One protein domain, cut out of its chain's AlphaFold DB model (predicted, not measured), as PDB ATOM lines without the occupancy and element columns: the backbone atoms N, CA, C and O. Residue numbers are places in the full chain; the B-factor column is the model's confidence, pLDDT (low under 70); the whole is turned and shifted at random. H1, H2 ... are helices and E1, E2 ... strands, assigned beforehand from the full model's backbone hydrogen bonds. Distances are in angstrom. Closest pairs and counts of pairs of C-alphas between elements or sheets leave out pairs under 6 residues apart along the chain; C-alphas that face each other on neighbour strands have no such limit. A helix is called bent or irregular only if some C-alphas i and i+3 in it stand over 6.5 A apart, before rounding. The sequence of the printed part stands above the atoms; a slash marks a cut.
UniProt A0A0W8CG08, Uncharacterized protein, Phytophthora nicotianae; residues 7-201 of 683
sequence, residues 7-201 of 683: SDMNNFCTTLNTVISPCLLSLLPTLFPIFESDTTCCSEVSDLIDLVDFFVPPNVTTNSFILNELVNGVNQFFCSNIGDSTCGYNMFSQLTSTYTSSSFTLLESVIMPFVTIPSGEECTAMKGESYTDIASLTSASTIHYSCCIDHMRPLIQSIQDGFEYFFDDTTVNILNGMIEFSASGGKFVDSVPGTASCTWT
ATOM      1  N   SER A   7    -115.262  -6.112  45.829       87.06
ATOM      2  CA  SER A   7    -115.599  -4.732  45.477       87.06
ATOM      3  C   SER A   7    -116.919  -4.277  46.096       87.06
ATOM      4  O   SER A   7    -117.004  -3.126  46.510       87.06
ATOM      5  N   ASP A   8    -117.935  -5.136  46.167       89.62
ATOM      6  CA  ASP A   8    -119.237  -4.773  46.736       89.62
ATOM      7  C   ASP A   8    -119.131  -4.552  48.244       89.62
ATOM      8  O   ASP A   8    -119.634  -3.554  48.758       89.62
ATOM      9  N   MET A   9    -118.401  -5.425  48.941       91.00
ATOM     10  CA  MET A   9    -118.151  -5.251  50.371       91.00
ATOM     11  C   MET A   9    -117.253  -4.038  50.650       91.00
ATOM     12  O   MET A   9    -117.528  -3.265  51.564       91.00
ATOM     13  N   ASN A  10    -116.227  -3.802  49.828       90.88
ATOM     14  CA  ASN A  10    -115.402  -2.596  49.928       90.88
ATOM     15  C   ASN A  10    -116.229  -1.327  49.687       90.88
ATOM     16  O   ASN A  10    -116.021  -0.329  50.376       90.88
ATOM     17  N   ASN A  11    -117.182  -1.357  48.751       92.62
ATOM     18  CA  ASN A  11    -118.110  -0.253  48.516       92.62
ATOM     19  C   ASN A  11    -119.015  -0.032  49.734       92.62
ATOM     20  O   ASN A  11    -119.093   1.097  50.211       92.62
ATOM     21  N   PHE A  12    -119.627  -1.090  50.279       92.81
ATOM     22  CA  PHE A  12    -120.423  -1.020  51.509       92.81
ATOM     23  C   PHE A  12    -119.622  -0.398  52.658       92.81
ATOM     24  O   PHE A  12    -120.052   0.593  53.244       92.81
ATOM     25  N   CYS A  13    -118.417  -0.904  52.914       95.12
ATOM     26  CA  CYS A  13    -117.548  -0.403  53.971       95.12
ATOM     27  C   CYS A  13    -117.066   1.025  53.717       95.12
ATOM     28  O   CYS A  13    -116.999   1.830  54.641       95.12
ATOM     29  N   THR A  14    -116.788   1.390  52.465       95.38
ATOM     30  CA  THR A  14    -116.468   2.776  52.100       95.38
ATOM     31  C   THR A  14    -117.650   3.690  52.401       95.38
ATOM     32  O   THR A  14    -117.465   4.740  53.015       95.38
ATOM     33  N   THR A  15    -118.870   3.300  52.030       95.19
ATOM     34  CA  THR A  15    -120.087   4.062  52.335       95.19
ATOM     35  C   THR A  15    -120.327   4.159  53.841       95.19
ATOM     36  O   THR A  15    -120.612   5.251  54.336       95.19
ATOM     37  N   LEU A  16    -120.151   3.066  54.586       93.38
ATOM     38  CA  LEU A  16    -120.318   3.047  56.037       93.38
ATOM     39  C   LEU A  16    -119.319   3.982  56.733       93.38
ATOM     40  O   LEU A  16    -119.710   4.771  57.594       93.38
ATOM     41  N   ASN A  17    -118.058   3.963  56.299       94.06
ATOM     42  CA  ASN A  17    -116.973   4.761  56.870       94.06
ATOM     43  C   ASN A  17    -117.011   6.243  56.474       94.06
ATOM     44  O   ASN A  17    -116.673   7.102  57.282       94.06
ATOM     45  N   THR A  18    -117.381   6.563  55.231       94.50
ATOM     46  CA  THR A  18    -117.257   7.934  54.692       94.50
ATOM     47  C   THR A  18    -118.568   8.709  54.665       94.50
ATOM     48  O   THR A  18    -118.538   9.939  54.625       94.50
ATOM     49  N   VAL A  19    -119.711   8.017  54.694       93.12
ATOM     50  CA  VAL A  19    -121.038   8.632  54.584       93.12
ATOM     51  C   VAL A  19    -121.879   8.326  55.812       93.12
ATOM     52  O   VAL A  19    -122.208   9.250  56.547       93.12
ATOM     53  N   ILE A  20    -122.216   7.056  56.058       91.50
ATOM     54  CA  ILE A  20    -123.236   6.692  57.054       91.50
ATOM     55  C   ILE A  20    -122.775   7.052  58.467       91.50
ATOM     56  O   ILE A  20    -123.443   7.842  59.128       91.50
ATOM     57  N   SER A  21    -121.625   6.545  58.920       93.44
ATOM     58  CA  SER A  21    -121.174   6.758  60.304       93.44
ATOM     59  C   SER A  21    -120.923   8.242  60.627       93.44
ATOM     60  O   SER A  21    -121.448   8.719  61.636       93.44
ATOM     61  N   PRO A  22    -120.221   9.032  59.780       93.44
ATOM     62  CA  PRO A  22    -120.060  10.470  60.022       93.44
ATOM     63  C   PRO A  22    -121.381  11.252  59.991       93.44
ATOM     64  O   PRO A  22    -121.551  12.214  60.747       93.44
ATOM     65  N   CYS A  23    -122.317  10.853  59.121       93.31
ATOM     66  CA  CYS A  23    -123.640  11.464  59.021       93.31
ATOM     67  C   CYS A  23    -124.464  11.194  60.283       93.31
ATOM     68  O   CYS A  23    -124.960  12.140  60.886       93.31
ATOM     69  N   LEU A  24    -124.535   9.938  60.737       91.19
ATOM     70  CA  LEU A  24    -125.247   9.565  61.962       91.19
ATOM     71  C   LEU A  24    -124.662  10.271  63.189       91.19
ATOM     72  O   LEU A  24    -125.420  10.849  63.961       91.19
ATOM     73  N   LEU A  25    -123.332  10.326  63.326       92.81
ATOM     74  CA  LEU A  25    -122.678  11.069  64.409       92.81
ATOM     75  C   LEU A  25    -123.048  12.562  64.407       92.81
ATOM     76  O   LEU A  25    -123.224  13.159  65.465       92.81
ATOM     77  N   SER A  26    -123.151  13.172  63.225       90.69
ATOM     78  CA  SER A  26    -123.457  14.602  63.105       90.69
ATOM     79  C   SER A  26    -124.948  14.905  63.280       90.69
ATOM     80  O   SER A  26    -125.300  15.961  63.802       90.69
ATOM     81  N   LEU A  27    -125.822  14.007  62.816       90.75
ATOM     82  CA  LEU A  27    -127.263  14.242  62.741       90.75
ATOM     83  C   LEU A  27    -128.032  13.696  63.941       90.75
ATOM     84  O   LEU A  27    -128.865  14.431  64.466       90.75
ATOM     85  N   LEU A  28    -127.774  12.458  64.390       88.75
ATOM     86  CA  LEU A  28    -128.583  11.810  65.435       88.75
ATOM     87  C   LEU A  28    -128.682  12.651  66.718       88.75
ATOM     88  O   LEU A  28    -129.807  12.924  67.134       88.75
ATOM     89  N   PRO A  29    -127.578  13.200  67.276       86.81
ATOM     90  CA  PRO A  29    -127.659  14.005  68.497       86.81
ATOM     91  C   PRO A  29    -128.510  15.276  68.362       86.81
ATOM     92  O   PRO A  29    -128.943  15.828  69.368       86.81
ATOM     93  N   THR A  30    -128.725  15.760  67.132       87.69
ATOM     94  CA  THR A  30    -129.541  16.951  66.857       87.69
ATOM     95  C   THR A  30    -130.978  16.583  66.491       87.69
ATOM     96  O   THR A  30    -131.901  17.272  66.911       87.69
ATOM     97  N   LEU A  31    -131.177  15.528  65.696       86.62
ATOM     98  CA  LEU A  31    -132.487  15.158  65.162       86.62
ATOM     99  C   LEU A  31    -133.340  14.371  66.156       86.62
ATOM    100  O   LEU A  31    -134.539  14.608  66.204       86.62
ATOM    101  N   PHE A  32    -132.748  13.484  66.961       85.56
ATOM    102  CA  PHE A  32    -133.506  12.679  67.926       85.56
ATOM    103  C   PHE A  32    -134.308  13.531  68.911       85.56
ATOM    104  O   PHE A  32    -135.524  13.366  68.939       85.56
ATOM    105  N   PRO A  33    -133.714  14.532  69.594       84.31
ATOM    106  CA  PRO A  33    -134.489  15.398  70.481       84.31
ATOM    107  C   PRO A  33    -135.612  16.154  69.760       84.31
ATOM    108  O   PRO A  33    -136.634  16.459  70.364       84.31
ATOM    109  N   ILE A  34    -135.436  16.469  68.469       86.38
ATOM    110  CA  ILE A  34    -136.471  17.131  67.664       86.38
ATOM    111  C   ILE A  34    -137.633  16.164  67.418       86.38
ATOM    112  O   ILE A  34    -138.774  16.537  67.678       86.38
ATOM    113  N   PHE A  35    -137.349  14.936  66.971       86.94
ATOM    114  CA  PHE A  35    -138.368  13.911  66.722       86.94
ATOM    115  C   PHE A  35    -139.106  13.497  68.000       86.94
ATOM    116  O   PHE A  35    -140.324  13.361  67.980       86.94
ATOM    117  N   GLU A  36    -138.397  13.360  69.118       82.06
ATOM    118  CA  GLU A  36    -138.991  13.057  70.426       82.06
ATOM    119  C   GLU A  36    -139.905  14.191  70.917       82.06
ATOM    120  O   GLU A  36    -140.943  13.925  71.519       82.06
ATOM    121  N   SER A  37    -139.552  15.454  70.632       82.19
ATOM    122  CA  SER A  37    -140.327  16.628  71.064       82.19
ATOM    123  C   SER A  37    -141.534  16.971  70.182       82.19
ATOM    124  O   SER A  37    -142.479  17.593  70.668       82.19
ATOM    125  N   ASP A  38    -141.512  16.619  68.891       81.06
ATOM    126  CA  ASP A  38    -142.591  16.929  67.945       81.06
ATOM    127  C   ASP A  38    -143.542  15.739  67.789       81.06
ATOM    128  O   ASP A  38    -143.471  14.957  66.837       81.06
ATOM    129  N   THR A  39    -144.479  15.649  68.729       79.31
ATOM    130  CA  THR A  39    -145.525  14.619  68.769       79.31
ATOM    131  C   THR A  39    -146.638  14.832  67.738       79.31
ATOM    132  O   THR A  39    -147.626  14.112  67.762       79.31
ATOM    133  N   THR A  40    -146.534  15.817  66.833       82.50
ATOM    134  CA  THR A  40    -147.564  16.078  65.808       82.50
ATOM    135  C   THR A  40    -147.070  15.782  64.397       82.50
ATOM    136  O   THR A  40    -147.759  15.126  63.625       82.50
ATOM    137  N   CYS A  41    -145.900  16.297  64.011       85.69
ATOM    138  CA  CYS A  41    -145.362  16.102  62.663       85.69
ATOM    139  C   CYS A  41    -144.497  14.843  62.557       85.69
ATOM    140  O   CYS A  41    -144.301  14.329  61.455       85.69
ATOM    141  N   CYS A  42    -143.914  14.398  63.670       85.81
ATOM    142  CA  CYS A  42    -142.933  13.317  63.701       85.81
ATOM    143  C   CYS A  42    -143.362  12.152  64.598       85.81
ATOM    144  O   CYS A  42    -142.501  11.336  64.912       85.81
ATOM    145  N   SER A  43    -144.643  12.042  64.981       84.12
ATOM    146  CA  SER A  43    -145.114  11.027  65.937       84.12
ATOM    147  C   SER A  43    -144.746   9.606  65.513       84.12
ATOM    148  O   SER A  43    -144.071   8.930  66.272       84.12
ATOM    149  N   GLU A  44    -144.997   9.211  64.261       85.50
ATOM    150  CA  GLU A  44    -144.623   7.875  63.760       85.50
ATOM    151  C   GLU A  44    -143.118   7.570  63.910       85.50
ATOM    152  O   GLU A  44    -142.724   6.479  64.315       85.50
ATOM    153  N   VAL A  45    -142.248   8.535  63.587       87.00
ATOM    154  CA  VAL A  45    -140.788   8.367  63.720       87.00
ATOM    155  C   VAL A  45    -140.387   8.346  65.191       87.00
ATOM    156  O   VAL A  45    -139.525   7.568  65.586       87.00
ATOM    157  N   SER A  46    -141.014   9.203  65.988       87.62
ATOM    158  CA  SER A  46    -140.841   9.296  67.431       87.62
ATOM    159  C   SER A  46    -141.228   7.987  68.121       87.62
ATOM    160  O   SER A  46    -140.522   7.526  69.004       87.62
ATOM    161  N   ASP A  47    -142.309   7.349  67.690       88.94
ATOM    162  CA  ASP A  47    -142.794   6.083  68.237       88.94
ATOM    163  C   ASP A  47    -141.862   4.927  67.898       88.94
ATOM    164  O   ASP A  47    -141.555   4.106  68.755       88.94
ATOM    165  N   LEU A  48    -141.317   4.903  66.679       87.44
ATOM    166  CA  LEU A  48    -140.265   3.950  66.322       87.44
ATOM    167  C   LEU A  48    -138.985   4.147  67.147       87.44
ATOM    168  O   LEU A  48    -138.278   3.172  67.396       87.44
ATOM    169  N   ILE A  49    -138.672   5.384  67.551       86.88
ATOM    170  CA  ILE A  49    -137.546   5.672  68.450       86.88
ATOM    171  C   ILE A  49    -137.846   5.142  69.854       86.88
ATOM    172  O   ILE A  49    -136.982   4.473  70.416       86.88
ATOM    173  N   ASP A  50    -139.056   5.354  70.381       88.56
ATOM    174  CA  ASP A  50    -139.449   4.840  71.702       88.56
ATOM    175  C   ASP A  50    -139.330   3.303  71.766       88.56
ATOM    176  O   ASP A  50    -138.886   2.759  72.773       88.56
ATOM    177  N   LEU A  51    -139.625   2.577  70.677       89.00
ATOM    178  CA  LEU A  51    -139.442   1.114  70.629       89.00
ATOM    179  C   LEU A  51    -137.986   0.663  70.814       89.00
ATOM    180  O   LEU A  51    -137.740  -0.488  71.181       89.00
ATOM    181  N   VAL A  52    -137.004   1.537  70.576       86.00
ATOM    182  CA  VAL A  52    -135.591   1.224  70.827       86.00
ATOM    183  C   VAL A  52    -135.322   1.082  72.330       86.00
ATOM    184  O   VAL A  52    -134.430   0.322  72.710       86.00
ATOM    185  N   ASP A  53    -136.121   1.719  73.193       86.19
ATOM    186  CA  ASP A  53    -135.963   1.643  74.651       86.19
ATOM    187  C   ASP A  53    -136.241   0.239  75.222       86.19
ATOM    188  O   ASP A  53    -135.802  -0.062  76.332       86.19
ATOM    189  N   PHE A  54    -136.837  -0.680  74.446       88.00
ATOM    190  CA  PHE A  54    -136.877  -2.105  74.804       88.00
ATOM    191  C   PHE A  54    -135.487  -2.735  74.945       88.00
ATOM    192  O   PHE A  54    -135.305  -3.661  75.729       88.00
ATOM    193  N   PHE A  55    -134.499  -2.226  74.209       85.88
ATOM    194  CA  PHE A  55    -133.142  -2.774  74.173       85.88
ATOM    195  C   PHE A  55    -132.101  -1.832  74.787       85.88
ATOM    196  O   PHE A  55    -130.936  -2.210  74.906       85.88
ATOM    197  N   VAL A  56    -132.497  -0.612  75.171       87.94
ATOM    198  CA  VAL A  56    -131.601   0.394  75.756       87.94
ATOM    199  C   VAL A  56    -131.806   0.451  77.269       87.94
ATOM    200  O   VAL A  56    -132.853   0.909  77.729       87.94
ATOM    201  N   PRO A  57    -130.798   0.067  78.073       87.12
ATOM    202  CA  PRO A  57    -130.876   0.186  79.523       87.12
ATOM    203  C   PRO A  57    -131.178   1.623  79.978       87.12
ATOM    204  O   PRO A  57    -130.702   2.589  79.368       87.12
ATOM    205  N   PRO A  58    -131.886   1.824  81.103       87.38
ATOM    206  CA  PRO A  58    -132.401   3.141  81.467       87.38
ATOM    207  C   PRO A  58    -131.298   4.136  81.848       87.38
ATOM    208  O   PRO A  58    -131.506   5.347  81.806       87.38
ATOM    209  N   ASN A  59    -130.107   3.645  82.190       87.81
ATOM    210  CA  ASN A  59    -128.917   4.440  82.478       87.81
ATOM    211  C   ASN A  59    -128.061   4.747  81.233       87.81
ATOM    212  O   ASN A  59    -127.003   5.362  81.375       87.81
ATOM    213  N   VAL A  60    -128.494   4.348  80.034       89.00
ATOM    214  CA  VAL A  60    -127.801   4.581  78.759       89.00
ATOM    215  C   VAL A  60    -128.633   5.510  77.872       89.00
ATOM    216  O   VAL A  60    -129.853   5.404  77.821       89.00
ATOM    217  N   THR A  61    -127.992   6.455  77.176       88.12
ATOM    218  CA  THR A  61    -128.691   7.289  76.181       88.12
ATOM    219  C   THR A  61    -128.877   6.534  74.866       88.12
ATOM    220  O   THR A  61    -127.919   5.950  74.348       88.12
ATOM    221  N   THR A  62    -130.062   6.628  74.263       88.12
ATOM    222  CA  THR A  62    -130.410   5.978  72.984       88.12
ATOM    223  C   THR A  62    -129.425   6.348  71.868       88.12
ATOM    224  O   THR A  62    -128.917   5.477  71.164       88.12
ATOM    225  N   ASN A  63    -129.024   7.625  71.786       88.94
ATOM    226  CA  ASN A  63    -127.982   8.094  70.861       88.94
ATOM    227  C   ASN A  63    -126.654   7.347  71.032       88.94
ATOM    228  O   ASN A  63    -126.052   6.905  70.053       88.94
ATOM    229  N   SER A  64    -126.174   7.224  72.273       89.94
ATOM    230  CA  SER A  64    -124.905   6.548  72.540       89.94
ATOM    231  C   SER A  64    -124.973   5.058  72.240       89.94
ATOM    232  O   SER A  64    -124.014   4.533  71.688       89.94
ATOM    233  N   PHE A  65    -126.098   4.402  72.535       91.00
ATOM    234  CA  PHE A  65    -126.296   2.987  72.245       91.00
ATOM    235  C   PHE A  65    -126.257   2.734  70.736       91.00
ATOM    236  O   PHE A  65    -125.467   1.924  70.259       91.00
ATOM    237  N   ILE A  66    -127.013   3.511  69.952       90.31
ATOM    238  CA  ILE A  66    -127.017   3.383  68.490       90.31
ATOM    239  C   ILE A  66    -125.621   3.637  67.911       90.31
ATOM    240  O   ILE A  66    -125.149   2.862  67.083       90.31
ATOM    241  N   LEU A  67    -124.939   4.709  68.323       92.50
ATOM    242  CA  LEU A  67    -123.642   5.076  67.746       92.50
ATOM    243  C   LEU A  67    -122.515   4.117  68.170       92.50
ATOM    244  O   LEU A  67    -121.711   3.717  67.325       92.50
ATOM    245  N   ASN A  68    -122.445   3.755  69.455       91.56
ATOM    246  CA  ASN A  68    -121.360   2.944  70.010       91.56
ATOM    247  C   ASN A  68    -121.560   1.445  69.777       91.56
ATOM    248  O   ASN A  68    -120.601   0.769  69.421       91.56
ATOM    249  N   GLU A  69    -122.772   0.930  69.978       90.19
ATOM    250  CA  GLU A  69    -123.030  -0.514  69.969       90.19
ATOM    251  C   GLU A  69    -123.461  -0.975  68.576       90.19
ATOM    252  O   GLU A  69    -122.888  -1.907  68.016       90.19
ATOM    253  N   LEU A  70    -124.417  -0.276  67.951       90.38
ATOM    254  CA  LEU A  70    -124.971  -0.707  66.664       90.38
ATOM    255  C   LEU A  70    -124.112  -0.263  65.477       90.38
ATOM    256  O   LEU A  70    -123.664  -1.094  64.695       90.38
ATOM    257  N   VAL A  71    -123.859   1.040  65.315       93.44
ATOM    258  CA  VAL A  71    -123.150   1.565  64.133       93.44
ATOM    259  C   VAL A  71    -121.691   1.124  64.135       93.44
ATOM    260  O   VAL A  71    -121.223   0.542  63.153       93.44
ATOM    261  N   ASN A  72    -120.974   1.372  65.232       94.50
ATOM    262  CA  ASN A  72    -119.594   0.913  65.370       94.50
ATOM    263  C   ASN A  72    -119.507  -0.617  65.365       94.50
ATOM    264  O   ASN A  72    -118.640  -1.141  64.672       94.50
ATOM    265  N   GLY A  73    -120.419  -1.326  66.040       94.12
ATOM    266  CA  GLY A  73    -120.444  -2.789  66.038       94.12
ATOM    267  C   GLY A  73    -120.630  -3.376  64.638       94.12
ATOM    268  O   GLY A  73    -119.835  -4.214  64.223       94.12
ATOM    269  N   VAL A  74    -121.601  -2.893  63.852       94.12
ATOM    270  CA  VAL A  74    -121.807  -3.315  62.448       94.12
ATOM    271  C   VAL A  74    -120.579  -2.999  61.593       94.12
ATOM    272  O   VAL A  74    -120.171  -3.811  60.759       94.12
ATOM    273  N   ASN A  75    -119.961  -1.836  61.805       95.38
ATOM    274  CA  ASN A  75    -118.766  -1.446  61.070       95.38
ATOM    275  C   ASN A  75    -117.573  -2.350  61.406       95.38
ATOM    276  O   ASN A  75    -116.935  -2.875  60.500       95.38
ATOM    277  N   GLN A  76    -117.301  -2.615  62.683       95.19
ATOM    278  CA  GLN A  76    -116.241  -3.543  63.087       95.19
ATOM    279  C   GLN A  76    -116.520  -4.966  62.596       95.19
ATOM    280  O   GLN A  76    -115.621  -5.611  62.051       95.19
ATOM    281  N   PHE A  77    -117.768  -5.421  62.686       94.44
ATOM    282  CA  PHE A  77    -118.181  -6.754  62.262       94.44
ATOM    283  C   PHE A  77    -117.897  -7.005  60.772       94.44
ATOM    284  O   PHE A  77    -117.304  -8.023  60.412       94.44
ATOM    285  N   PHE A  78    -118.283  -6.079  59.887       94.00
ATOM    286  CA  PHE A  78    -118.142  -6.283  58.439       94.00
ATOM    287  C   PHE A  78    -116.867  -5.686  57.837       94.00
ATOM    288  O   PHE A  78    -116.339  -6.240  56.870       94.00
ATOM    289  N   CYS A  79    -116.372  -4.569  58.367       96.38
ATOM    290  CA  CYS A  79    -115.403  -3.700  57.690       96.38
ATOM    291  C   CYS A  79    -114.021  -3.647  58.332       96.38
ATOM    292  O   CYS A  79    -113.158  -2.910  57.849       96.38
ATOM    293  N   SER A  80    -113.785  -4.439  59.378       96.19
ATOM    294  CA  SER A  80    -112.424  -4.726  59.834       96.19
ATOM    295  C   SER A  80    -111.648  -5.441  58.731       96.19
ATOM    296  O   SER A  80    -112.223  -6.218  57.965       96.19
ATOM    297  N   ASN A  81    -110.348  -5.171  58.617       94.62
ATOM    298  CA  ASN A  81    -109.525  -5.705  57.531       94.62
ATOM    299  C   ASN A  81    -108.696  -6.897  57.995       94.62
ATOM    300  O   ASN A  81    -108.000  -6.806  59.003       94.62
ATOM    301  N   ILE A  82    -108.715  -7.965  57.200       92.88
ATOM    302  CA  ILE A  82    -107.807  -9.106  57.259       92.88
ATOM    303  C   ILE A  82    -106.978  -9.127  55.967       92.88
ATOM    304  O   ILE A  82    -107.464  -9.448  54.875       92.88
ATOM    305  N   GLY A  83    -105.714  -8.713  56.079       88.62
ATOM    306  CA  GLY A  83    -104.860  -8.462  54.915       88.62
ATOM    307  C   GLY A  83    -105.452  -7.381  53.999       88.62
ATOM    308  O   GLY A  83    -105.773  -6.290  54.460       88.62
ATOM    309  N   ASP A  84    -105.617  -7.704  52.714       85.88
ATOM    310  CA  ASP A  84    -106.167  -6.798  51.688       85.88
ATOM    311  C   ASP A  84    -107.701  -6.907  51.530       85.88
ATOM    312  O   ASP A  84    -108.276  -6.369  50.583       85.88
ATOM    313  N   SER A  85    -108.374  -7.647  52.416       91.38
ATOM    314  CA  SER A  85    -109.815  -7.913  52.345       91.38
ATOM    315  C   SER A  85    -110.525  -7.577  53.650       91.38
ATOM    316  O   SER A  85    -109.903  -7.565  54.708       91.38
ATOM    317  N   THR A  86    -111.834  -7.341  53.598       94.12
ATOM    318  CA  THR A  86    -112.630  -7.141  54.811       94.12
ATOM    319  C   THR A  86    -113.071  -8.471  55.418       94.12
ATOM    320  O   THR A  86    -113.277  -9.461  54.710       94.12
ATOM    321  N   CYS A  87    -113.285  -8.481  56.731       93.88
ATOM    322  CA  CYS A  87    -113.846  -9.607  57.467       93.88
ATOM    323  C   CYS A  87    -115.209 -10.041  56.913       93.88
ATOM    324  O   CYS A  87    -115.445 -11.234  56.717       93.88
ATOM    325  N   GLY A  88    -116.069  -9.084  56.548       91.88
ATOM    326  CA  GLY A  88    -117.358  -9.361  55.922       91.88
ATOM    327  C   GLY A  88    -117.232 -10.084  54.579       91.88
ATOM    328  O   GLY A  88    -117.964 -11.041  54.327       91.88
ATOM    329  N   TYR A  89    -116.284  -9.676  53.725       92.38
ATOM    330  CA  TYR A  89    -116.047 -10.364  52.453       92.38
ATOM    331  C   TYR A  89    -115.452 -11.750  52.677       92.38
ATOM    332  O   TYR A  89    -115.876 -12.705  52.033       92.38
ATOM    333  N   ASN A  90    -114.495 -11.869  53.598       91.44
ATOM    334  CA  ASN A  90    -113.868 -13.141  53.925       91.44
ATOM    335  C   ASN A  90    -114.916 -14.168  54.395       91.44
ATOM    336  O   ASN A  90    -114.985 -15.265  53.843       91.44
ATOM    337  N   MET A  91    -115.807 -13.770  55.308       90.50
ATOM    338  CA  MET A  91    -116.938 -14.587  55.746       90.50
ATOM    339  C   MET A  91    -117.875 -14.941  54.584       90.50
ATOM    340  O   MET A  91    -118.162 -16.115  54.359       90.50
ATOM    341  N   PHE A  92    -118.336 -13.952  53.813       88.06
ATOM    342  CA  PHE A  92    -119.274 -14.194  52.713       88.06
ATOM    343  C   PHE A  92    -118.685 -15.115  51.632       88.06
ATOM    344  O   PHE A  92    -119.358 -16.021  51.133       88.06
ATOM    345  N   SER A  93    -117.411 -14.918  51.286       89.44
ATOM    346  CA  SER A  93    -116.693 -15.753  50.323       89.44
ATOM    347  C   SER A  93    -116.577 -17.192  50.816       89.44
ATOM    348  O   SER A  93    -116.729 -18.119  50.023       89.44
ATOM    349  N   GLN A  94    -116.330 -17.396  52.111       90.06
ATOM    350  CA  GLN A  94    -116.306 -18.735  52.687       90.06
ATOM    351  C   GLN A  94    -117.693 -19.371  52.643       90.06
ATOM    352  O   GLN A  94    -117.830 -20.456  52.085       90.06
ATOM    353  N   LEU A  95    -118.733 -18.679  53.117       87.75
ATOM    354  CA  LEU A  95    -120.110 -19.183  53.112       87.75
ATOM    355  C   LEU A  95    -120.576 -19.587  51.703       87.75
ATOM    356  O   LEU A  95    -121.148 -20.657  51.517       87.75
ATOM    357  N   THR A  96    -120.284 -18.773  50.689       84.44
ATOM    358  CA  THR A  96    -120.660 -19.081  49.298       84.44
ATOM    359  C   THR A  96    -119.836 -20.201  48.664       84.44
ATOM    360  O   THR A  96    -120.327 -20.864  47.752       84.44
ATOM    361  N   SER A  97    -118.611 -20.440  49.143       85.88
ATOM    362  CA  SER A  97    -117.783 -21.570  48.704       85.88
ATOM    363  C   SER A  97    -118.127 -22.885  49.412       85.88
ATOM    364  O   SER A  97    -118.032 -23.951  48.807       85.88
ATOM    365  N   THR A  98    -118.544 -22.804  50.678       83.12
ATOM    366  CA  THR A  98    -118.837 -23.955  51.537       83.12
ATOM    367  C   THR A  98    -120.251 -24.480  51.309       83.12
ATOM    368  O   THR A  98    -120.458 -25.692  51.305       83.12
ATOM    369  N   TYR A  99    -121.223 -23.589  51.085       82.44
ATOM    370  CA  TYR A  99    -122.637 -23.949  51.030       82.44
ATOM    371  C   TYR A  99    -123.263 -23.684  49.656       82.44
ATOM    372  O   TYR A  99    -122.937 -22.736  48.942       82.44
ATOM    373  N   THR A 100    -124.237 -24.513  49.292       81.62
ATOM    374  CA  THR A 100    -125.129 -24.281  48.146       81.62
ATOM    375  C   THR A 100    -126.365 -23.500  48.585       81.62
ATOM    376  O   THR A 100    -126.699 -23.451  49.764       81.62
ATOM    377  N   SER A 101    -127.139 -22.959  47.639       73.19
ATOM    378  CA  SER A 101    -128.430 -22.327  47.968       73.19
ATOM    379  C   SER A 101    -129.440 -23.272  48.632       73.19
ATOM    380  O   SER A 101    -130.404 -22.793  49.207       73.19
ATOM    381  N   SER A 102    -129.250 -24.590  48.522       75.75
ATOM    382  CA  SER A 102    -130.105 -25.602  49.148       75.75
ATOM    383  C   SER A 102    -129.577 -26.112  50.493       75.75
ATOM    384  O   SER A 102    -130.255 -26.908  51.127       75.75
ATOM    385  N   SER A 103    -128.359 -25.730  50.889       76.94
ATOM    386  CA  SER A 103    -127.717 -26.164  52.143       76.94
ATOM    387  C   SER A 103    -127.319 -25.005  53.055       76.94
ATOM    388  O   SER A 103    -127.036 -25.233  54.222       76.94
ATOM    389  N   PHE A 104    -127.316 -23.770  52.550       80.44
ATOM    390  CA  PHE A 104    -127.095 -22.581  53.359       80.44
ATOM    391  C   PHE A 104    -128.389 -22.134  54.037       80.44
ATOM    392  O   PHE A 104    -129.371 -21.814  53.364       80.44
ATOM    393  N   THR A 105    -128.337 -21.985  55.357       80.44
ATOM    394  CA  THR A 105    -129.240 -21.097  56.092       80.44
ATOM    395  C   THR A 105    -128.412 -20.184  56.992       80.44
ATOM    396  O   THR A 105    -127.378 -20.603  57.522       80.44
ATOM    397  N   LEU A 106    -128.850 -18.929  57.154       79.94
ATOM    398  CA  LEU A 106    -128.187 -17.967  58.044       79.94
ATOM    399  C   LEU A 106    -128.129 -18.509  59.477       79.94
ATOM    400  O   LEU A 106    -127.090 -18.443  60.129       79.94
ATOM    401  N   LEU A 107    -129.241 -19.085  59.930       81.88
ATOM    402  CA  LEU A 107    -129.368 -19.626  61.270       81.88
ATOM    403  C   LEU A 107    -128.361 -20.758  61.505       81.88
ATOM    404  O   LEU A 107    -127.565 -20.665  62.426       81.88
ATOM    405  N   GLU A 108    -128.302 -21.766  60.633       84.31
ATOM    406  CA  GLU A 108    -127.357 -22.887  60.765       84.31
ATOM    407  C   GLU A 108    -125.893 -22.480  60.617       84.31
ATOM    408  O   GLU A 108    -125.042 -22.928  61.376       84.31
ATOM    409  N   SER A 109    -125.590 -21.664  59.609       83.12
ATOM    410  CA  SER A 109    -124.203 -21.473  59.165       83.12
ATOM    411  C   SER A 109    -123.496 -20.343  59.906       83.12
ATOM    412  O   SER A 109    -122.272 -20.268  59.869       83.12
ATOM    413  N   VAL A 110    -124.258 -19.437  60.528       82.62
ATOM    414  CA  VAL A 110    -123.719 -18.241  61.190       82.62
ATOM    415  C   VAL A 110    -124.134 -18.177  62.652       82.62
ATOM    416  O   VAL A 110    -123.286 -17.892  63.484       82.62
ATOM    417  N   ILE A 111    -125.398 -18.451  62.984       87.06
ATOM    418  CA  ILE A 111    -125.902 -18.275  64.355       87.06
ATOM    419  C   ILE A 111    -125.636 -19.507  65.226       87.06
ATOM    420  O   ILE A 111    -125.073 -19.365  66.308       87.06
ATOM    421  N   MET A 112    -125.983 -20.713  64.755       90.44
ATOM    422  CA  MET A 112    -125.866 -21.944  65.547       90.44
ATOM    423  C   MET A 112    -124.465 -22.196  66.127       90.44
ATOM    424  O   MET A 112    -124.406 -22.582  67.291       90.44
ATOM    425  N   PRO A 113    -123.342 -21.931  65.426       92.38
ATOM    426  CA  PRO A 113    -122.013 -22.113  66.008       92.38
ATOM    427  C   PRO A 113    -121.809 -21.330  67.311       92.38
ATOM    428  O   PRO A 113    -121.164 -21.828  68.225       92.38
ATOM    429  N   PHE A 114    -122.400 -20.140  67.453       92.81
ATOM    430  CA  PHE A 114    -122.284 -19.351  68.685       92.81
ATOM    431  C   PHE A 114    -123.073 -19.925  69.861       92.81
ATOM    432  O   PHE A 114    -122.857 -19.499  70.997       92.81
ATOM    433  N   VAL A 115    -123.946 -20.902  69.603       94.75
ATOM    434  CA  VAL A 115    -124.757 -21.566  70.623       94.75
ATOM    435  C   VAL A 115    -124.489 -23.072  70.765       94.75
ATOM    436  O   VAL A 115    -125.086 -23.713  71.629       94.75
ATOM    437  N   THR A 116    -123.600 -23.663  69.956       96.25
ATOM    438  CA  THR A 116    -123.307 -25.111  69.980       96.25
ATOM    439  C   THR A 116    -121.843 -25.475  70.212       96.25
ATOM    440  O   THR A 116    -121.549 -26.657  70.416       96.25
ATOM    441  N   ILE A 117    -120.912 -24.516  70.206       96.88
ATOM    442  CA  ILE A 117    -119.498 -24.813  70.456       96.88
ATOM    443  C   ILE A 117    -119.253 -24.949  71.970       96.88
ATOM    444  O   ILE A 117    -119.519 -24.020  72.731       96.88
ATOM    445  N   PRO A 118    -118.734 -26.090  72.456       95.81
ATOM    446  CA  PRO A 118    -118.512 -26.296  73.875       95.81
ATOM    447  C   PRO A 118    -117.331 -25.479  74.389       95.81
ATOM    448  O   PRO A 118    -116.381 -25.169  73.666       95.81
ATOM    449  N   SER A 119    -117.358 -25.229  75.698       94.69
ATOM    450  CA  SER A 119    -116.257 -24.560  76.375       94.69
ATOM    451  C   SER A 119    -114.940 -25.327  76.226       94.69
ATOM    452  O   SER A 119    -114.868 -26.522  76.520       94.69
ATOM    453  N   GLY A 120    -113.897 -24.624  75.789       94.19
ATOM    454  CA  GLY A 120    -112.567 -25.154  75.497       94.19
ATOM    455  C   GLY A 120    -112.315 -25.478  74.020       94.19
ATOM    456  O   GLY A 120    -111.155 -25.675  73.652       94.19
ATOM    457  N   GLU A 121    -113.346 -25.515  73.168       96.38
ATOM    458  CA  GLU A 121    -113.211 -25.766  71.723       96.38
ATOM    459  C   GLU A 121    -113.460 -24.514  70.863       96.38
ATOM    460  O   GLU A 121    -113.252 -24.566  69.650       96.38
ATOM    461  N   GLU A 122    -113.812 -23.368  71.460       95.75
ATOM    462  CA  GLU A 122    -114.149 -22.119  70.761       95.75
ATOM    463  C   GLU A 122    -113.040 -21.699  69.795       95.75
ATOM    464  O   GLU A 122    -113.285 -21.467  68.614       95.75
ATOM    465  N   CYS A 123    -111.790 -21.680  70.256       95.25
ATOM    466  CA  CYS A 123    -110.664 -21.254  69.426       95.25
ATOM    467  C   CYS A 123    -110.306 -22.243  68.317       95.25
ATOM    468  O   CYS A 123    -109.702 -21.843  67.326       95.25
ATOM    469  N   THR A 124    -110.639 -23.522  68.482       94.94
ATOM    470  CA  THR A 124    -110.472 -24.546  67.443       94.94
ATOM    471  C   THR A 124    -111.566 -24.378  66.392       94.94
ATOM    472  O   THR A 124    -111.273 -24.220  65.208       94.94
ATOM    473  N   ALA A 125    -112.822 -24.285  66.828       95.00
ATOM    474  CA  ALA A 125    -113.975 -24.093  65.957       95.00
ATOM    475  C   ALA A 125    -113.885 -22.796  65.138       95.00
ATOM    476  O   ALA A 125    -114.116 -22.809  63.933       95.00
ATOM    477  N   MET A 126    -113.462 -21.686  65.749       94.31
ATOM    478  CA  MET A 126    -113.294 -20.390  65.073       94.31
ATOM    479  C   MET A 126    -112.134 -20.374  64.052       94.31
ATOM    480  O   MET A 126    -112.041 -19.454  63.237       94.31
ATOM    481  N   LYS A 127    -111.275 -21.410  64.028       93.25
ATOM    482  CA  LYS A 127    -110.323 -21.681  62.926       93.25
ATOM    483  C   LYS A 127    -110.948 -22.498  61.790       93.25
ATOM    484  O   LYS A 127    -110.234 -22.891  60.868       93.25
ATOM    485  N   GLY A 128    -112.245 -22.768  61.837       92.12
ATOM    486  CA  GLY A 128    -112.927 -23.662  60.906       92.12
ATOM    487  C   GLY A 128    -112.510 -25.129  61.046       92.12
ATOM    488  O   GLY A 128    -112.769 -25.932  60.152       92.12
ATOM    489  N   GLU A 129    -111.838 -25.489  62.144       94.50
ATOM    490  CA  GLU A 129    -111.508 -26.879  62.449       94.50
ATOM    491  C   GLU A 129    -112.726 -27.596  63.048       94.50
ATOM    492  O   GLU A 129    -113.674 -26.973  63.534       94.50
ATOM    493  N   SER A 130    -112.718 -28.928  62.986       96.19
ATOM    494  CA  SER A 130    -113.809 -29.730  63.532       96.19
ATOM    495  C   SER A 130    -113.884 -29.609  65.054       96.19
ATOM    496  O   SER A 130    -112.865 -29.708  65.737       96.19
ATOM    497  N   TYR A 131    -115.101 -29.467  65.566       96.06
ATOM    498  CA  TYR A 131    -115.425 -29.449  66.991       96.06
ATOM    499  C   TYR A 131    -116.588 -30.404  67.278       96.06
ATOM    500  O   TYR A 131    -117.241 -30.907  66.353       96.06
ATOM    501  N   THR A 132    -116.838 -30.680  68.553       96.62
ATOM    502  CA  THR A 132    -118.019 -31.439  68.981       96.62
ATOM    503  C   THR A 132    -119.182 -30.480  69.188       96.62
ATOM    504  O   THR A 132    -119.178 -29.732  70.157       96.62
ATOM    505  N   ASP A 133    -120.188 -30.496  68.316       96.44
ATOM    506  CA  ASP A 133    -121.428 -29.744  68.532       96.44
ATOM    507  C   ASP A 133    -122.122 -30.297  69.784       96.44
ATOM    508  O   ASP A 133    -122.531 -31.458  69.820       96.44
ATOM    509  N   ILE A 134    -122.203 -29.487  70.841       96.81
ATOM    510  CA  ILE A 134    -122.651 -29.937  72.165       96.81
ATOM    511  C   ILE A 134    -124.165 -30.163  72.245       96.81
ATOM    512  O   ILE A 134    -124.628 -30.859  73.144       96.81
ATOM    513  N   ALA A 135    -124.935 -29.639  71.291       96.19
ATOM    514  CA  ALA A 135    -126.377 -29.841  71.212       96.19
ATOM    515  C   ALA A 135    -126.720 -31.203  70.590       96.19
ATOM    516  O   ALA A 135    -127.583 -31.924  71.087       96.19
ATOM    517  N   SER A 136    -126.014 -31.582  69.523       95.94
ATOM    518  CA  SER A 136    -126.207 -32.850  68.803       95.94
ATOM    519  C   SER A 136    -125.271 -33.976  69.259       95.94
ATOM    520  O   SER A 136    -125.522 -35.142  68.957       95.94
ATOM    521  N   LEU A 137    -124.186 -33.643  69.967       95.88
ATOM    522  CA  LEU A 137    -123.056 -34.525  70.291       95.88
ATOM    523  C   LEU A 137    -122.402 -35.159  69.053       95.88
ATOM    524  O   LEU A 137    -121.900 -36.286  69.099       95.88
ATOM    525  N   THR A 138    -122.401 -34.431  67.934       95.12
ATOM    526  CA  THR A 138    -121.793 -34.864  66.671       95.12
ATOM    527  C   THR A 138    -120.641 -33.955  66.259       95.12
ATOM    528  O   THR A 138    -120.490 -32.843  66.757       95.12
ATOM    529  N   SER A 139    -119.779 -34.437  65.361       95.44
ATOM    530  CA  SER A 139    -118.722 -33.591  64.809       95.44
ATOM    531  C   SER A 139    -119.331 -32.553  63.870       95.44
ATOM    532  O   SER A 139    -120.031 -32.914  62.923       95.44
ATOM    533  N   ALA A 140    -119.004 -31.287  64.103       93.44
ATOM    534  CA  ALA A 140    -119.387 -30.162  63.267       93.44
ATOM    535  C   ALA A 140    -118.162 -29.312  62.910       93.44
ATOM    536  O   ALA A 140    -117.056 -29.524  63.409       93.44
ATOM    537  N   SER A 141    -118.356 -28.349  62.018       92.12
ATOM    538  CA  SER A 141    -117.373 -27.324  61.671       92.12
ATOM    539  C   SER A 141    -118.112 -26.051  61.288       92.12
ATOM    540  O   SER A 141    -119.229 -26.117  60.775       92.12
ATOM    541  N   THR A 142    -117.480 -24.903  61.497       92.25
ATOM    542  CA  THR A 142    -117.960 -23.611  60.996       92.25
ATOM    543  C   THR A 142    -116.928 -23.016  60.034       92.25
ATOM    544  O   THR A 142    -115.921 -23.653  59.720       92.25
ATOM    545  N   ILE A 143    -117.187 -21.826  59.508       91.56
ATOM    546  CA  ILE A 143    -116.220 -21.091  58.695       91.56
ATOM    547  C   ILE A 143    -114.999 -20.660  59.523       91.56
ATOM    548  O   ILE A 143    -115.033 -20.578  60.750       91.56
ATOM    549  N   HIS A 144    -113.901 -20.358  58.841       92.12
ATOM    550  CA  HIS A 144    -112.680 -19.857  59.456       92.12
ATOM    551  C   HIS A 144    -112.810 -18.355  59.747       92.12
ATOM    552  O   HIS A 144    -112.544 -17.530  58.876       92.12
ATOM    553  N   TYR A 145    -113.218 -17.989  60.963       91.75
ATOM    554  CA  TYR A 145    -113.346 -16.584  61.362       91.75
ATOM    555  C   TYR A 145    -111.984 -15.905  61.579       91.75
ATOM    556  O   TYR A 145    -111.833 -14.725  61.270       91.75
ATOM    557  N   SER A 146    -110.974 -16.633  62.075       89.81
ATOM    558  CA  SER A 146    -109.659 -16.061  62.427       89.81
ATOM    559  C   SER A 146    -109.789 -14.823  63.334       89.81
ATOM    560  O   SER A 146    -110.729 -14.717  64.119       89.81
ATOM    561  N   CYS A 147    -108.889 -13.846  63.200       93.62
ATOM    562  CA  CYS A 147    -108.922 -12.581  63.933       93.62
ATOM    563  C   CYS A 147    -110.187 -11.733  63.724       93.62
ATOM    564  O   CYS A 147    -110.382 -10.762  64.456       93.62
ATOM    565  N   CYS A 148    -111.058 -12.060  62.761       94.38
ATOM    566  CA  CYS A 148    -112.300 -11.318  62.560       94.38
ATOM    567  C   CYS A 148    -113.272 -11.499  63.725       94.38
ATOM    568  O   CYS A 148    -114.024 -10.572  64.021       94.38
ATOM    569  N   ILE A 149    -113.227 -12.636  64.433       93.94
ATOM    570  CA  ILE A 149    -114.131 -12.860  65.566       93.94
ATOM    571  C   ILE A 149    -113.927 -11.835  66.688       93.94
ATOM    572  O   ILE A 149    -114.892 -11.447  67.338       93.94
ATOM    573  N   ASP A 150    -112.705 -11.326  66.868       93.75
ATOM    574  CA  ASP A 150    -112.417 -10.309  67.885       93.75
ATOM    575  C   ASP A 150    -113.144  -8.987  67.624       93.75
ATOM    576  O   ASP A 150    -113.513  -8.300  68.575       93.75
ATOM    577  N   HIS A 151    -113.380  -8.670  66.349       93.31
ATOM    578  CA  HIS A 151    -114.094  -7.475  65.895       93.31
ATOM    579  C   HIS A 151    -115.603  -7.693  65.752       93.31
ATOM    580  O   HIS A 151    -116.371  -6.737  65.783       93.31
ATOM    581  N   MET A 152    -116.045  -8.943  65.608       91.62
ATOM    582  CA  MET A 152    -117.467  -9.302  65.559       91.62
ATOM    583  C   MET A 152    -118.079  -9.440  66.955       91.62
ATOM    584  O   MET A 152    -119.238  -9.083  67.156       91.62
ATOM    585  N   ARG A 153    -117.299  -9.957  67.915       92.25
ATOM    586  CA  ARG A 153    -117.729 -10.252  69.286       92.25
ATOM    587  C   ARG A 153    -118.476  -9.092  69.960       92.25
ATOM    588  O   ARG A 153    -119.531  -9.390  70.511       92.25
ATOM    589  N   PRO A 154    -118.018  -7.821  69.912       91.38
ATOM    590  CA  PRO A 154    -118.720  -6.725  70.579       91.38
ATOM    591  C   PRO A 154    -120.184  -6.606  70.148       91.38
ATOM    592  O   PRO A 154    -121.055  -6.613  71.003       91.38
ATOM    593  N   LEU A 155    -120.473  -6.618  68.840       91.50
ATOM    594  CA  LEU A 155    -121.852  -6.527  68.345       91.50
ATOM    595  C   LEU A 155    -122.709  -7.716  68.797       91.50
ATOM    596  O   LEU A 155    -123.874  -7.538  69.142       91.50
ATOM    597  N   ILE A 156    -122.145  -8.928  68.784       91.25
ATOM    598  CA  ILE A 156    -122.862 -10.133  69.223       91.25
ATOM    599  C   ILE A 156    -123.197 -10.026  70.717       91.25
ATOM    600  O   ILE A 156    -124.331 -10.305  71.098       91.25
ATOM    601  N   GLN A 157    -122.248  -9.563  71.534       91.31
ATOM    602  CA  GLN A 157    -122.453  -9.330  72.965       91.31
ATOM    603  C   GLN A 157    -123.513  -8.253  73.210       91.31
ATOM    604  O   GLN A 157    -124.430  -8.502  73.977       91.31
ATOM    605  N   SER A 158    -123.485  -7.122  72.496       89.88
ATOM    606  CA  SER A 158    -124.510  -6.078  72.648       89.88
ATOM    607  C   SER A 158    -125.918  -6.588  72.294       89.88
ATOM    608  O   SER A 158    -126.895  -6.173  72.912       89.88
ATOM    609  N   ILE A 159    -126.042  -7.509  71.327       89.06
ATOM    610  CA  ILE A 159    -127.320  -8.167  70.997       89.06
ATOM    611  C   ILE A 159    -127.755  -9.123  72.118       89.06
ATOM    612  O   ILE A 159    -128.928  -9.115  72.491       89.06
ATOM    613  N   GLN A 160    -126.838  -9.935  72.657       90.88
ATOM    614  CA  GLN A 160    -127.120 -10.849  73.774       90.88
ATOM    615  C   GLN A 160    -127.524 -10.080  75.041       90.88
ATOM    616  O   GLN A 160    -128.530 -10.419  75.659       90.88
ATOM    617  N   ASP A 161    -126.806  -9.006  75.371       90.50
ATOM    618  CA  ASP A 161    -127.082  -8.138  76.517       90.50
ATOM    619  C   ASP A 161    -128.429  -7.418  76.360       90.50
ATOM    620  O   ASP A 161    -129.198  -7.325  77.313       90.50
ATOM    621  N   GLY A 162    -128.748  -6.933  75.154       89.69
ATOM    622  CA  GLY A 162    -130.050  -6.330  74.856       89.69
ATOM    623  C   GLY A 162    -131.202  -7.333  74.976       89.69
ATOM    624  O   GLY A 162    -132.259  -6.995  75.503       89.69
ATOM    625  N   PHE A 163    -130.989  -8.576  74.532       91.19
ATOM    626  CA  PHE A 163    -131.953  -9.667  74.695       91.19
ATOM    627  C   PHE A 163    -132.189  -9.979  76.181       91.19
ATOM    628  O   PHE A 163    -133.334 -10.018  76.623       91.19
ATOM    629  N   GLU A 164    -131.122 -10.146  76.965       91.81
ATOM    630  CA  GLU A 164    -131.225 -10.417  78.404       91.81
ATOM    631  C   GLU A 164    -131.830  -9.232  79.168       91.81
ATOM    632  O   GLU A 164    -132.651  -9.426  80.062       91.81
ATOM    633  N   TYR A 165    -131.513  -7.995  78.783       90.81
ATOM    634  CA  TYR A 165    -132.166  -6.815  79.338       90.81
ATOM    635  C   TYR A 165    -133.673  -6.828  79.066       90.81
ATOM    636  O   TYR A 165    -134.455  -6.610  79.992       90.81
ATOM    637  N   PHE A 166    -134.105  -7.133  77.844       90.50
ATOM    638  CA  PHE A 166    -135.527  -7.125  77.518       90.50
ATOM    639  C   PHE A 166    -136.292  -8.254  78.227       90.50
ATOM    640  O   PHE A 166    -137.262  -7.978  78.931       90.50
ATOM    641  N   PHE A 167    -135.807  -9.495  78.147       90.69
ATOM    642  CA  PHE A 167    -136.535 -10.686  78.611       90.69
ATOM    643  C   PHE A 167    -136.193 -11.149  80.041       90.69
ATOM    644  O   PHE A 167    -136.863 -12.024  80.574       90.69
ATOM    645  N   ASP A 168    -135.134 -10.617  80.667       91.62
ATOM    646  CA  ASP A 168    -134.544 -11.141  81.924       91.62
ATOM    647  C   ASP A 168    -134.032 -12.600  81.814       91.62
ATOM    648  O   ASP A 168    -133.685 -13.252  82.805       91.62
ATOM    649  N   ASP A 169    -133.958 -13.109  80.581       92.69
ATOM    650  CA  ASP A 169    -133.512 -14.443  80.215       92.69
ATOM    651  C   ASP A 169    -132.378 -14.376  79.196       92.69
ATOM    652  O   ASP A 169    -132.411 -13.612  78.233       92.69
ATOM    653  N   THR A 170    -131.378 -15.242  79.363       93.00
ATOM    654  CA  THR A 170    -130.319 -15.378  78.358       93.00
ATOM    655  C   THR A 170    -130.866 -16.076  77.114       93.00
ATOM    656  O   THR A 170    -131.695 -16.985  77.208       93.00
ATOM    657  N   THR A 171    -130.325 -15.746  75.938       91.06
ATOM    658  CA  THR A 171    -130.691 -16.421  74.680       91.06
ATOM    659  C   THR A 171    -130.556 -17.946  74.783       91.06
ATOM    660  O   THR A 171    -131.365 -18.689  74.236       91.06
ATOM    661  N   VAL A 172    -129.560 -18.435  75.526       94.00
ATOM    662  CA  VAL A 172    -129.291 -19.868  75.688       94.00
ATOM    663  C   VAL A 172    -130.295 -20.555  76.615       94.00
ATOM    664  O   VAL A 172    -130.640 -21.708  76.364       94.00
ATOM    665  N   ASN A 173    -130.793 -19.879  77.655       93.62
ATOM    666  CA  ASN A 173    -131.874 -20.423  78.485       93.62
ATOM    667  C   ASN A 173    -133.129 -20.645  77.642       93.62
ATOM    668  O   ASN A 173    -133.703 -21.733  77.670       93.62
ATOM    669  N   ILE A 174    -133.486 -19.641  76.838       93.94
ATOM    670  CA  ILE A 174    -134.638 -19.705  75.942       93.94
ATOM    671  C   ILE A 174    -134.476 -20.849  74.939       93.94
ATOM    672  O   ILE A 174    -135.318 -21.739  74.877       93.94
ATOM    673  N   LEU A 175    -133.348 -20.909  74.226       93.69
ATOM    674  CA  LEU A 175    -133.090 -21.974  73.254       93.69
ATOM    675  C   LEU A 175    -133.141 -23.380  73.870       93.69
ATOM    676  O   LEU A 175    -133.657 -24.300  73.241       93.69
ATOM    677  N   ASN A 176    -132.608 -23.562  75.081       95.06
ATOM    678  CA  ASN A 176    -132.630 -24.860  75.759       95.06
ATOM    679  C   ASN A 176    -134.037 -25.277  76.195       95.06
ATOM    680  O   ASN A 176    -134.338 -26.463  76.159       95.06
ATOM    681  N   GLY A 177    -134.893 -24.335  76.593       94.25
ATOM    682  CA  GLY A 177    -136.271 -24.654  76.967       94.25
ATOM    683  C   GLY A 177    -137.203 -24.886  75.773       94.25
ATOM    684  O   GLY A 177    -138.263 -25.484  75.928       94.25
ATOM    685  N   MET A 178    -136.820 -24.441  74.572       94.62
ATOM    686  CA  MET A 178    -137.611 -24.633  73.350       94.62
ATOM    687  C   MET A 178    -137.565 -26.066  72.803       94.62
ATOM    688  O   MET A 178    -138.375 -26.412  71.935       94.62
ATOM    689  N   ILE A 179    -136.616 -26.891  73.257       94.12
ATOM    690  CA  ILE A 179    -136.306 -28.171  72.627       94.12
ATOM    691  C   ILE A 179    -136.048 -29.294  73.632       94.12
ATOM    692  O   ILE A 179    -135.305 -29.149  74.599       94.12
ATOM    693  N   GLU A 180    -136.586 -30.469  73.330       94.88
ATOM    694  CA  GLU A 180    -136.168 -31.724  73.944       94.88
ATOM    695  C   GLU A 180    -135.085 -32.378  73.068       94.88
ATOM    696  O   GLU A 180    -135.366 -32.892  71.980       94.88
ATOM    697  N   PHE A 181    -133.825 -32.339  73.513       96.75
ATOM    698  CA  PHE A 181    -132.684 -32.819  72.726       96.75
ATOM    699  C   PHE A 181    -132.732 -34.332  72.458       96.75
ATOM    700  O   PHE A 181    -132.897 -35.146  73.365       96.75
ATOM    701  N   SER A 182    -132.461 -34.727  71.209       96.75
ATOM    702  CA  SER A 182    -132.315 -36.144  70.827       96.75
ATOM    703  C   SER A 182    -131.059 -36.787  71.422       96.75
ATOM    704  O   SER A 182    -131.014 -37.994  71.666       96.75
ATOM    705  N   ALA A 183    -130.009 -35.988  71.618       96.19
ATOM    706  CA  ALA A 183    -128.753 -36.437  72.190       96.19
ATOM    707  C   ALA A 183    -128.812 -36.362  73.723       96.19
ATOM    708  O   ALA A 183    -129.083 -35.310  74.297       96.19
ATOM    709  N   SER A 184    -128.523 -37.472  74.408       95.50
ATOM    710  CA  SER A 184    -128.500 -37.496  75.876       95.50
ATOM    711  C   SER A 184    -127.394 -36.584  76.415       95.50
ATOM    712  O   SER A 184    -126.215 -36.834  76.177       95.50
ATOM    713  N   GLY A 185    -127.780 -35.536  77.148       93.38
ATOM    714  CA  GLY A 185    -126.864 -34.494  77.625       93.38
ATOM    715  C   GLY A 185    -126.599 -33.373  76.614       93.38
ATOM    716  O   GLY A 185    -125.771 -32.507  76.898       93.38
ATOM    717  N   GLY A 186    -127.292 -33.389  75.469       96.19
ATOM    718  CA  GLY A 186    -127.303 -32.296  74.507       96.19
ATOM    719  C   GLY A 186    -127.842 -31.010  75.129       96.19
ATOM    720  O   GLY A 186    -128.756 -31.057  75.954       96.19
ATOM    721  N   LYS A 187    -127.231 -29.878  74.777       96.94
ATOM    722  CA  LYS A 187    -127.667 -28.536  75.181       96.94
ATOM    723  C   LYS A 187    -127.071 -27.460  74.283       96.94
ATOM    724  O   LYS A 187    -125.997 -27.656  73.719       96.94
ATOM    725  N   PHE A 188    -127.708 -26.301  74.231       96.62
ATOM    726  CA  PHE A 188    -127.093 -25.068  73.752       96.62
ATOM    727  C   PHE A 188    -126.267 -24.403  74.865       96.62
ATOM    728  O   PHE A 188    -126.559 -24.563  76.055       96.62
ATOM    729  N   VAL A 189    -125.220 -23.672  74.487       96.50
ATOM    730  CA  VAL A 189    -124.262 -22.994  75.383       96.50
ATOM    731  C   VAL A 189    -123.860 -21.643  74.805       96.50
ATOM    732  O   VAL A 189    -123.815 -21.508  73.594       96.50
ATOM    733  N   ASP A 190    -123.514 -20.653  75.624       95.38
ATOM    734  CA  ASP A 190    -123.001 -19.385  75.091       95.38
ATOM    735  C   ASP A 190    -121.511 -19.516  74.755       95.38
ATOM    736  O   ASP A 190    -120.665 -19.635  75.645       95.38
ATOM    737  N   SER A 191    -121.193 -19.523  73.460       94.88
ATOM    738  CA  SER A 191    -119.820 -19.709  72.973       94.88
ATOM    739  C   SER A 191    -119.060 -18.385  72.845       94.88
ATOM    740  O   SER A 191    -117.836 -18.380  72.703       94.88
ATOM    741  N   VAL A 192    -119.759 -17.245  72.868       93.88
ATOM    742  CA  VAL A 192    -119.181 -15.928  72.562       93.88
ATOM    743  C   VAL A 192    -118.109 -15.513  73.581       93.88
ATOM    744  O   VAL A 192    -117.021 -15.116  73.142       93.88
ATOM    745  N   PRO A 193    -118.304 -15.660  74.911       93.69
ATOM    746  CA  PRO A 193    -117.294 -15.298  75.905       93.69
ATOM    747  C   PRO A 193    -115.976 -16.066  75.741       93.69
ATOM    748  O   PRO A 193    -114.898 -15.489  75.906       93.69
ATOM    749  N   GLY A 194    -116.039 -17.348  75.365       92.38
ATOM    750  CA  GLY A 194    -114.857 -18.194  75.178       92.38
ATOM    751  C   GLY A 194    -113.930 -17.708  74.062       92.38
ATOM    752  O   GLY A 194    -112.704 -17.852  74.156       92.38
ATOM    753  N   THR A 195    -114.488 -17.024  73.054       93.81
ATOM    754  CA  THR A 195    -113.719 -16.472  71.926       93.81
ATOM    755  C   THR A 195    -112.700 -15.408  72.346       93.81
ATOM    756  O   THR A 195    -111.708 -15.210  71.649       93.81
ATOM    757  N   ALA A 196    -112.887 -14.748  73.497       93.12
ATOM    758  CA  ALA A 196    -111.975 -13.718  74.012       93.12
ATOM    759  C   ALA A 196    -110.581 -14.244  74.372       93.12
ATOM    760  O   ALA A 196    -109.624 -13.475  74.445       93.12
ATOM    761  N   SER A 197    -110.457 -15.552  74.595       90.94
ATOM    762  CA  SER A 197    -109.181 -16.197  74.902       90.94
ATOM    763  C   SER A 197    -108.383 -16.603  73.658       90.94
ATOM    764  O   SER A 197    -107.237 -17.049  73.775       90.94
ATOM    765  N   CYS A 198    -108.970 -16.469  72.469       93.50
ATOM    766  CA  CYS A 198    -108.388 -17.000  71.253       93.50
ATOM    767  C   CYS A 198    -107.243 -16.144  70.721       93.50
ATOM    768  O   CYS A 198    -107.273 -14.918  70.739       93.50
ATOM    769  N   THR A 199    -106.214 -16.822  70.217       91.19
ATOM    770  CA  THR A 199    -105.035 -16.191  69.625       91.19
ATOM    771  C   THR A 199    -104.896 -16.599  68.168       91.19
ATOM    772  O   THR A 199    -104.917 -17.796  67.855       91.19
ATOM    773  N   TRP A 200    -104.681 -15.613  67.303       91.94
ATOM    774  CA  TRP A 200    -104.669 -15.779  65.851       91.94
ATOM    775  C   TRP A 200    -103.275 -15.570  65.271       91.94
ATOM    776  O   TRP A 200    -102.467 -14.810  65.804       91.94
ATOM    777  N   THR A 201    -102.989 -16.258  64.168       88.25
ATOM    778  CA  THR A 201    -101.800 -15.980  63.354       88.25
ATOM    779  C   THR A 201    -101.996 -14.752  62.477       88.25
ATOM    780  O   THR A 201    -101.043 -14.012  62.243       88.25
TER     781      THR A 201
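AT A GLANCE: This is residues 7 to 201 of the 683 residues of an uncharacterized protein of Phytophthora nicotianae (UniProt A0A0W8CG08). Three long helices, H1, H3 and H8, stand side by side in a row with H3 in the middle; bent H1 bows along H3, and H2 makes a corner with the end of H1. Beyond H8 is a lobe of the short helices H6, H7, H9 and H10, the small hairpin E1 and E2, strand E3 and loops; H4 makes a corner with H3, with H5 near it. The printed part has 195 residues, with ten named helices and three named strands in the order H1 to H7, E1, E2, H8, H9, E3, H10; its class is mostly helix, and E1 and E2 make an antiparallel sheet. It is only just compact, close to loose, with a radius of gyration of the C-alphas of 19.2 A and spans of 57 by 42 by 34 A.

HOW THE PARTS SIT: Start at residue 7 with H1, residues 7 to 37, assigned as one helix by its hydrogen bonds but bent: C-alphas 18 and 21 are 6.9 A apart, and its arms H1a, residues 7 to 18, and H1b, residues 21 to 37, stand at a steep tilt of 57 degrees. H1b is irregular, with C-alphas 26 and 29 also 6.9 A apart. H2, residues 43 to 54, touches H1b at residues 35 to 36 of H1b alone, closest at the C-alphas of Glu 36 and Ser 46, 5.2 A. With residues 75 to 79 alone, H3, residues 62 to 79, touches H1a at a shallow tilt of 30 degrees, opposite ways, closest at the C-alphas of Cys 13 and Cys 79, 5.4 A. H4, residues 87 to 98, touches H3 at a steep tilt of 53 degrees, with the C-alphas of Phe 78 and Gly 88 closest, 4.1 A apart. Pass over H5, residues 106 to 111, and H6, residues 113 to 116, to H7, residues 122 to 125. In the hairpin of E1, residues 131 to 133, and E2, residues 138 to 140, look for N 133 and O 138, 2.8 A apart, within hydrogen-bond range. H8, residues 148 to 167, touches H3 at a shallow tilt of 35.0 degrees, only just short of steep, opposite ways; the C-alphas of Phe 77 and Met 152 are closest, 4.2 A apart. H8 is only just irregular, with C-alphas 151 and 154 6.6 A apart. H9, residues 171 to 177, only just touches H8, with 3 pairs of C-alphas within 8 A, those of Gln 160 and Thr 171 closest at 6.7 A. E3, residues 179 to 181, pairs with no named strand. H10, residues 193 to 197, touches H7, with the C-alphas of Glu 122 and Thr 195 closest, 5.8 A apart, and H8, with those of Asp 150 and Ala 196 closest, 7.0 A apart. Every O i to N i+4 pair is within hydrogen-bond range in H1a, H4, H5 and H9, against 9 of 13 in H1b, 5 of 8 in H2, 12 of 14 in H3, 14 of 16 in H8 and 0 of 1 in H10, where 2 of 2 O i to N i+3 pairs are; H6 and H7 are too short for such a pair.

IN THESE COORDINATES: Find C-alpha 7 at (-115.599, -4.732, 45.477), where H1a begins its 15.8 A; H1b then covers 24.1 A. H3 spans 23.5 A. Find C-alpha 148 at (-112.300, -11.318, 62.560); from there H8 runs 29.1 A to C-alpha 167. H10 ends at C-alpha 197, (-109.181, -16.197, 74.902).

THE WHOLE: The two C-alphas farthest apart, those of Thr 40 and Ser 184, are 57.7 A from each other. The printed part has no cut, and its one long link is E3 to H10, 11 residues. The mean pLDDT of the printed part is 90.9, and no printed residue is under 70.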